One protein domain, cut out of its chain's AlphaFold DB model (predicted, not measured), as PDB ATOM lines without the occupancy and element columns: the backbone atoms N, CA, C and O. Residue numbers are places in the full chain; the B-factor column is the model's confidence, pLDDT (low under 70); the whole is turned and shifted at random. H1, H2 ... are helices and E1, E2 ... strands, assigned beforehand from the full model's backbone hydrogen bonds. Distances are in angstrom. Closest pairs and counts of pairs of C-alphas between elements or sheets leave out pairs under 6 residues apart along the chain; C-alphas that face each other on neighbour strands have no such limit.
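What this domain is: This is residues 88 to 148 of the 153 residues of the protein "UDP-N-acetylenolpyruvoylglucosamine reductase" of Microgenomates group bacterium GW2011_GWA2_46_7 (UniProt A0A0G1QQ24). A long antiparallel hairpin of two strands, E1 and E2, reaches out as an arm, and two short helices, H1 and H2, gather by the end of it where E1 begins and E2 ends. The tip of the arm, residues 96 to 101, sticks out free, and after H1 a long stretch with no named element, residues 126 to 140, folds back past H1 to H2. The printed part has 61 residues, with two named strands followed by two named helices in the order E1, E2, H1, H2; the sheet has the order E1 - E2 and the class is mixed, helices and strands. The whole is loose, with a radius of gyration of the C-alphas of 13.5 A, and spans 43 by 19 by 17 A, the arm making the length.

How they stand to each other: E1, residues 88 to 97, and E2, residues 100 to 110, form a hairpin of antiparallel neighbours, with 159 degrees between their directions. N 90 and O 107 are within hydrogen-bond range at 2.8 A, and so are N 102 and O 95 at 2.9 A. H1, residues 116 to 125, follows E2; the closest C-alphas of the two are those of Ala 110 and Leu 119, 7.2 A apart. E1 and H1 are near each other, with 5 pairs of C-alphas within 10 A. H2, residues 141 to 147, and H1 only just touch, with 3 pairs of C-alphas within 8 A, the closest being those of Ala 116 and Val 141 at 5.0 A. These two helices run opposite ways at a steep tilt of 50 degrees. The closest C-alphas of E2 and H2 are those of Ala 110 and Val 141, 7.5 A apart, while E1 and H2 are apart. In H1 and H2 every O i to N i+4 pair is within hydrogen-bond range.

Where its parts are: E1 begins at C-alpha 88, at (158.836, 128.555, 179.434), and is 26.9 A long from first to last C-alpha. E2, from Lys 100 to Ala 110, measures 29.3 A and ends at (156.375, 133.689, 182.384). H1, from Ala 116 to Asp 125, measures 14.4 A. H2, from Val 141 to Asn 147, measures 10.1 A, and its last C-alpha is at (155.600, 148.529, 190.505).

The domain as a whole: The two C-alphas farthest apart are those of Lys 98 and Pro 138, 43.3 A. The printed part has no cut. The links from E1 to E2 and from E2 to H1 are tight; the link from H1 to H2, with 15 residues, is long. The mean pLDDT of the printed part is 89.4, and residue 148 is under 70.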
ATOM      1  N   GLN A  88     158.310 129.257 180.597       96.69
ATOM      2  CA  GLN A  88     158.836 128.555 179.434       96.69
ATOM      3  C   GLN A  88     159.964 129.344 178.769       96.69
ATOM      4  O   GLN A  88     159.789 130.509 178.411       96.69
ATOM      5  N   LEU A  89     161.095 128.683 178.518       94.69
ATOM      6  CA  LEU A  89     162.107 129.164 177.580       94.69
ATOM      7  C   LEU A  89     161.555 129.084 176.147       94.69
ATOM      8  O   LEU A  89     161.257 128.002 175.646       94.69
ATOM      9  N   LYS A  90     161.382 130.234 175.495       94.44
ATOM     10  CA  LYS A  90     160.870 130.341 174.119       94.44
ATOM     11  C   LYS A  90     161.949 130.179 173.060       94.44
ATOM     12  O   LYS A  90     161.627 129.840 171.927       94.44
ATOM     13  N   GLY A  91     163.206 130.402 173.425       90.56
ATOM     14  CA  GLY A  91     164.344 130.220 172.541       90.56
ATOM     15  C   GLY A  91     165.463 131.199 172.852       90.56
ATOM     16  O   GLY A  91     165.438 131.902 173.866       90.56
ATOM     17  N   PHE A  92     166.426 131.237 171.944       88.75
ATOM     18  CA  PHE A  92     167.576 132.122 172.007       88.75
ATOM     19  C   PHE A  92     167.550 133.062 170.805       88.75
ATOM     20  O   PHE A  92     167.226 132.640 169.694       88.75
ATOM     21  N   ALA A  93     167.895 134.323 171.031       85.00
ATOM     22  CA  ALA A  93     168.147 135.292 169.981       85.00
ATOM     23  C   ALA A  93     169.661 135.504 169.848       85.00
ATOM     24  O   ALA A  93     170.403 135.612 170.827       85.00
ATOM     25  N   GLY A  94     170.132 135.501 168.606       81.00
ATOM     26  CA  GLY A  94     171.551 135.515 168.290       81.00
ATOM     27  C   GLY A  94     171.799 135.454 166.793       81.00
ATOM     28  O   GLY A  94     170.872 135.299 165.995       81.00
ATOM     29  N   GLY A  95     173.066 135.591 166.422       72.50
ATOM     30  CA  GLY A  95     173.524 135.484 165.043       72.50
ATOM     31  C   GLY A  95     174.379 134.241 164.831       72.50
ATOM     32  O   GLY A  95     174.893 133.642 165.777       72.50
ATOM     33  N   VAL A  96     174.565 133.873 163.566       72.69
ATOM     34  CA  VAL A  96     175.653 132.978 163.168       72.69
ATOM     35  C   VAL A  96     176.725 133.848 162.539       72.69
ATOM     36  O   VAL A  96     176.528 134.386 161.451       72.69
ATOM     37  N   GLU A  97     177.861 133.986 163.215       72.62
ATOM     38  CA  GLU A  97     179.009 134.708 162.676       72.62
ATOM     39  C   GLU A  97     180.153 133.722 162.447       72.62
ATOM     40  O   GLU A  97     180.585 133.011 163.356       72.62
ATOM     41  N   LYS A  98     180.628 133.628 161.198       79.12
ATOM     42  CA  LYS A  98     181.742 132.742 160.800       79.12
ATOM     43  C   LYS A  98     181.556 131.275 161.233       79.12
ATOM     44  O   LYS A  98     182.511 130.616 161.637       79.12
ATOM     45  N   GLY A  99     180.323 130.766 161.172       75.94
ATOM     46  CA  GLY A  99     179.998 129.381 161.535       75.94
ATOM     47  C   GLY A  99     179.968 129.094 163.042       75.94
ATOM     48  O   GLY A  99     179.804 127.939 163.425       75.94
ATOM     49  N   LYS A 100     180.099 130.115 163.899       73.25
ATOM     50  CA  LYS A 100     179.878 130.004 165.345       73.25
ATOM     51  C   LYS A 100     178.510 130.575 165.711       73.25
ATOM     52  O   LYS A 100     178.127 131.634 165.216       73.25
ATOM     53  N   LEU A 101     177.789 129.862 166.576       73.56
ATOM     54  CA  LEU A 101     176.590 130.388 167.227       73.56
ATOM     55  C   LEU A 101     177.017 131.479 168.213       73.56
ATOM     56  O   LEU A 101     177.739 131.191 169.166       73.56
ATOM     57  N   ASP A 102     176.556 132.704 167.987       78.25
ATOM     58  CA  ASP A 102     176.685 133.817 168.926       78.25
ATOM     59  C   ASP A 102     175.303 134.093 169.532       78.25
ATOM     60  O   ASP A 102     174.529 134.924 169.042       78.25
ATOM     61  N   LEU A 103     174.946 133.289 170.539       76.94
ATOM     62  CA  LEU A 103     173.696 133.432 171.285       76.94
ATOM     63  C   LEU A 103     173.850 134.585 172.278       76.94
ATOM     64  O   LEU A 103     174.544 134.449 173.283       76.94
ATOM     65  N   LYS A 104     173.201 135.713 171.990       81.19
ATOM     66  CA  LYS A 104     173.318 136.931 172.805       81.19
ATOM     67  C   LYS A 104     172.242 137.022 173.872       81.19
ATOM     68  O   LYS A 104     172.478 137.584 174.935       81.19
ATOM     69  N   GLU A 105     171.061 136.481 173.590       87.38
ATOM     70  CA  GLU A 105     169.879 136.670 174.421       87.38
ATOM     71  C   GLU A 105     169.068 135.377 174.525       87.38
ATOM     72  O   GLU A 105     169.001 134.576 173.591       87.38
ATOM     73  N   ALA A 106     168.405 135.187 175.662       91.38
ATOM     74  CA  ALA A 106     167.438 134.120 175.877       91.38
ATOM     75  C   ALA A 106     166.075 134.728 176.197       91.38
ATOM     76  O   ALA A 106     165.966 135.666 176.986       91.38
ATOM     77  N   ILE A 107     165.022 134.177 175.597       93.00
ATOM     78  CA  ILE A 107     163.659 134.674 175.765       93.00
ATOM     79  C   ILE A 107     162.911 133.713 176.680       93.00
ATOM     80  O   ILE A 107     162.588 132.595 176.282       93.00
ATOM     81  N   ILE A 108     162.595 134.155 177.897       95.56
ATOM     82  CA  ILE A 108     161.729 133.417 178.822       95.56
ATOM     83  C   ILE A 108     160.358 134.084 178.848       95.56
ATOM     84  O   ILE A 108     160.240 135.282 179.101       95.56
ATOM     85  N   GLN A 109     159.312 133.294 178.635       96.50
ATOM     86  CA  GLN A 109     157.938 133.697 178.895       96.50
ATOM     87  C   GLN A 109     157.516 133.184 180.271       96.50
ATOM     88  O   GLN A 109     157.687 132.004 180.572       96.50
ATOM     89  N   ALA A 110     156.929 134.053 181.088       97.31
ATOM     90  CA  ALA A 110     156.375 133.689 182.384       97.31
ATOM     91  C   ALA A 110     155.007 134.339 182.588       97.31
ATOM     92  O   ALA A 110     154.810 135.507 182.243       97.31
ATOM     93  N   ASP A 111     154.079 133.596 183.182       98.00
ATOM     94  CA  ASP A 111     152.789 134.142 183.574       98.00
ATOM     95  C   ASP A 111     152.960 135.195 184.683       98.00
ATOM     96  O   ASP A 111     153.846 135.123 185.537       98.00
ATOM     97  N   SER A 112     152.058 136.175 184.731       97.06
ATOM     98  CA  SER A 112     152.136 137.284 185.693       97.06
ATOM     99  C   SER A 112     151.916 136.863 187.157       97.06
ATOM    100  O   SER A 112     152.288 137.608 188.074       97.06
ATOM    101  N   GLY A 113     151.333 135.683 187.393       97.31
ATOM    102  CA  GLY A 113     151.160 135.088 188.720       97.31
ATOM    103  C   GLY A 113     152.400 134.362 189.254       97.31
ATOM    104  O   GLY A 113     152.458 134.084 190.452       97.31
ATOM    105  N   VAL A 114     153.411 134.116 188.413       97.62
ATOM    106  CA  VAL A 114     154.645 133.423 188.804       97.62
ATOM    107  C   VAL A 114     155.378 134.231 189.878       97.62
ATOM    108  O   VAL A 114     155.589 135.433 189.693       97.62
ATOM    109  N   PRO A 115     155.804 133.624 191.000       95.94
ATOM    110  CA  PRO A 115     156.690 134.276 191.959       95.94
ATOM    111  C   PRO A 115     157.989 134.745 191.290       95.94
ATOM    112  O   PRO A 115     158.646 133.964 190.607       95.94
ATOM    113  N   ALA A 116     158.413 135.991 191.523       94.88
ATOM    114  CA  ALA A 116     159.609 136.543 190.871       94.88
ATOM    115  C   ALA A 116     160.859 135.681 191.138       94.88
ATOM    116  O   ALA A 116     161.589 135.325 190.217       94.88
ATOM    117  N   ASN A 117     161.036 135.236 192.384       94.69
ATOM    118  CA  ASN A 117     162.122 134.329 192.764       94.69
ATOM    119  C   ASN A 117     162.064 132.962 192.066       94.69
ATOM    120  O   ASN A 117     163.106 132.341 191.881       94.69
ATOM    121  N   GLN A 118     160.876 132.483 191.690       96.19
ATOM    122  CA  GLN A 118     160.740 131.233 190.942       96.19
ATOM    123  C   GLN A 118     161.210 131.411 189.495       96.19
ATOM    124  O   GLN A 118     161.928 130.554 188.996       96.19
ATOM    125  N   LEU A 119     160.880 132.539 188.852       96.44
ATOM    126  CA  LEU A 119     161.396 132.874 187.519       96.44
ATOM    127  C   LEU A 119     162.927 132.994 187.513       96.44
ATOM    128  O   LEU A 119     163.577 132.440 186.634       96.44
ATOM    129  N   ILE A 120     163.500 133.675 188.508       95.25
ATOM    130  CA  ILE A 120     164.956 133.869 188.612       95.25
ATOM    131  C   ILE A 120     165.674 132.530 188.830       95.25
ATOM    132  O   ILE A 120     166.708 132.270 188.226       95.25
ATOM    133  N   ARG A 121     165.122 131.645 189.670       95.62
ATOM    134  CA  ARG A 121     165.668 130.289 189.839       95.62
ATOM    135  C   ARG A 121     165.567 129.481 188.553       95.62
ATOM    136  O   ARG A 121     166.555 128.892 188.144       95.62
ATOM    137  N   TYR A 122     164.419 129.536 187.879       96.31
ATOM    138  CA  TYR A 122     164.242 128.871 186.593       96.31
ATOM    139  C   TYR A 122     165.278 129.339 185.560       96.31
ATOM    140  O   TYR A 122     165.859 128.503 184.883       96.31
ATOM    141  N   SER A 123     165.559 130.645 185.450       94.94
ATOM    142  CA  SER A 123     166.579 131.135 184.509       94.94
ATOM    143  C   SER A 123     167.980 130.625 184.854       94.94
ATOM    144  O   SER A 123     168.709 130.206 183.960       94.94
ATOM    145  N   LEU A 124     168.330 130.605 186.144       93.75
ATOM    146  CA  LEU A 124     169.607 130.070 186.624       93.75
ATOM    147  C   LEU A 124     169.757 128.576 186.317       93.75
ATOM    148  O   LEU A 124     170.809 128.155 185.842       93.75
ATOM    149  N   ASP A 125     168.697 127.790 186.518       94.56
ATOM    150  CA  ASP A 125     168.680 126.353 186.216       94.56
ATOM    151  C   ASP A 125     168.827 126.071 184.708       94.56
ATOM    152  O   ASP A 125     169.272 124.995 184.315       94.56
ATOM    153  N   GLN A 126     168.485 127.040 183.849       92.19
ATOM    154  CA  GLN A 126     168.739 126.995 182.402       92.19
ATOM    155  C   GLN A 126     170.141 127.509 182.012       92.19
ATOM    156  O   GLN A 126     170.446 127.606 180.824       92.19
ATOM    157  N   GLY A 127     170.994 127.864 182.980       91.38
ATOM    158  CA  GLY A 127     172.330 128.418 182.734       91.38
ATOM    159  C   GLY A 127     172.321 129.855 182.202       91.38
ATOM    160  O   GLY A 127     173.298 130.291 181.596       91.38
ATOM    161  N   LEU A 128     171.218 130.585 182.390       91.50
ATOM    162  CA  LEU A 128     171.050 131.956 181.913       91.50
ATOM    163  C   LEU A 128     171.422 132.961 183.002       91.50
ATOM    164  O   LEU A 128     171.121 132.749 184.178       91.50
ATOM    165  N   SER A 129     172.006 134.082 182.582       90.31
ATOM    166  CA  SER A 129     172.362 135.199 183.460       90.31
ATOM    167  C   SER A 129     171.557 136.468 183.172       90.31
ATOM    168  O   SER A 129     170.842 136.554 182.173       90.31
ATOM    169  N   GLY A 130     171.632 137.448 184.074       89.38
ATOM    170  CA  GLY A 130     171.016 138.777 183.970       89.38
ATOM    171  C   GLY A 130     169.898 139.040 184.983       89.38
ATOM    172  O   GLY A 130     169.611 140.196 185.310       89.38
ATOM    173  N   LEU A 131     169.282 137.982 185.525       91.19
ATOM    174  CA  LEU A 131     168.191 138.089 186.501       91.19
ATOM    175  C   LEU A 131     168.631 137.891 187.963       91.19
ATOM    176  O   LEU A 131     167.830 138.090 188.879       91.19
ATOM    177  N   GLU A 132     169.890 137.543 188.221       90.44
ATOM    178  CA  GLU A 132     170.391 137.169 189.551       90.44
ATOM    179  C   GLU A 132     170.317 138.322 190.551       90.44
ATOM    180  O   GLU A 132     170.022 138.117 191.727       90.44
ATOM    181  N   GLN A 133     170.515 139.557 190.083       87.81
ATOM    182  CA  GLN A 133     170.445 140.770 190.908       87.81
ATOM    183  C   GLN A 133     169.066 141.001 191.562       87.81
ATOM    184  O   GLN A 133     168.944 141.738 192.552       87.81
ATOM    185  N   PHE A 134     168.023 140.363 191.021       88.25
ATOM    186  CA  PHE A 134     166.651 140.423 191.524       88.25
ATOM    187  C   PHE A 134     166.327 139.329 192.531       88.25
ATOM    188  O   PHE A 134     165.218 139.314 193.070       88.25
ATOM    189  N   LEU A 135     167.258 138.408 192.787       89.62
ATOM    190  CA  LEU A 135     167.032 137.327 193.728       89.62
ATOM    191  C   LEU A 135     166.678 137.903 195.107       89.62
ATOM    192  O   LEU A 135     167.324 138.817 195.617       89.62
ATOM    193  N   GLY A 136     165.608 137.375 195.696       87.38
ATOM    194  CA  GLY A 136     165.046 137.857 196.955       87.38
ATOM    195  C   GLY A 136     163.896 138.855 196.791       87.38
ATOM    196  O   GLY A 136     163.263 139.184 197.791       87.38
ATOM    197  N   LEU A 137     163.561 139.295 195.571       87.25
ATOM    198  CA  LEU A 137     162.414 140.175 195.335       87.25
ATOM    199  C   LEU A 137     161.099 139.478 195.749       87.25
ATOM    200  O   LEU A 137     160.750 138.433 195.186       87.25
ATOM    201  N   PRO A 138     160.332 140.028 196.711       90.06
ATOM    202  CA  PRO A 138     159.056 139.451 197.104       90.06
ATOM    203  C   PRO A 138     157.956 139.816 196.103       90.06
ATOM    204  O   PRO A 138     157.860 140.949 195.631       90.06
ATOM    205  N   GLY A 139     157.047 138.878 195.852       92.50
ATOM    206  CA  GLY A 139     155.896 139.085 194.976       92.50
ATOM    207  C   GLY A 139     155.971 138.263 193.695       92.50
ATOM    208  O   GLY A 139     156.677 137.258 193.619       92.50
ATOM    209  N   THR A 140     155.186 138.672 192.701       95.81
ATOM    210  CA  THR A 140     155.047 137.967 191.421       95.81
ATOM    211  C   THR A 140     155.605 138.796 190.272       95.81
ATOM    212  O   THR A 140     155.773 140.009 190.413       95.81
ATOM    213  N   VAL A 141     155.848 138.162 189.125       95.69
ATOM    214  CA  VAL A 141     156.304 138.807 187.885       95.69
ATOM    215  C   VAL A 141     155.405 139.990 187.519       95.69
ATOM    216  O   VAL A 141     155.896 141.094 187.313       95.69
ATOM    217  N   GLY A 142     154.080 139.814 187.544       95.12
ATOM    218  CA  GLY A 142     153.136 140.902 187.269       95.12
ATOM    219  C   GLY A 142     153.238 142.058 188.265       95.12
ATOM    220  O   GLY A 142     153.165 143.221 187.878       95.12
ATOM    221  N   GLY A 143     153.469 141.751 189.546       92.94
ATOM    222  CA  GLY A 143     153.702 142.768 190.570       92.94
ATOM    223  C   GLY A 143     155.007 143.539 190.354       92.94
ATOM    224  O   GLY A 143     155.041 144.747 190.586       92.94
ATOM    225  N   ALA A 144     156.064 142.870 189.887       92.50
ATOM    226  CA  ALA A 144     157.324 143.515 189.533       92.50
ATOM    227  C   ALA A 144     157.157 144.433 188.310       92.50
ATOM    228  O   ALA A 144     157.576 145.585 188.355       92.50
ATOM    229  N   VAL A 145     156.466 143.984 187.259       91.88
ATOM    230  CA  VAL A 145     156.185 144.824 186.081       91.88
ATOM    231  C   VAL A 145     155.362 146.061 186.459       91.88
ATOM    232  O   VAL A 145     155.692 147.167 186.037       91.88
ATOM    233  N   TYR A 146     154.330 145.896 187.293       91.69
ATOM    234  CA  TYR A 146     153.456 146.996 187.710       91.69
ATOM    235  C   TYR A 146     154.180 148.046 188.563       91.69
ATOM    236  O   TYR A 146     154.052 149.241 188.315       91.69
ATOM    237  N   ASN A 147     154.952 147.611 189.563       82.56
ATOM    238  CA  ASN A 147     155.600 148.529 190.505       82.56
ATOM    239  C   ASN A 147     156.931 149.103 189.993       82.56
ATOM    240  O   ASN A 147     157.437 150.035 190.609       82.56
ATOM    241  N   LYS A 148     157.512 148.536 188.921       68.81
ATOM    242  CA  LYS A 148     158.872 148.830 188.426       68.81
ATOM    243  C   LYS A 148     159.904 148.940 189.567       68.81
ATOM    244  O   LYS A 148     160.370 150.041 189.868       68.81
TER     245      LYS A 148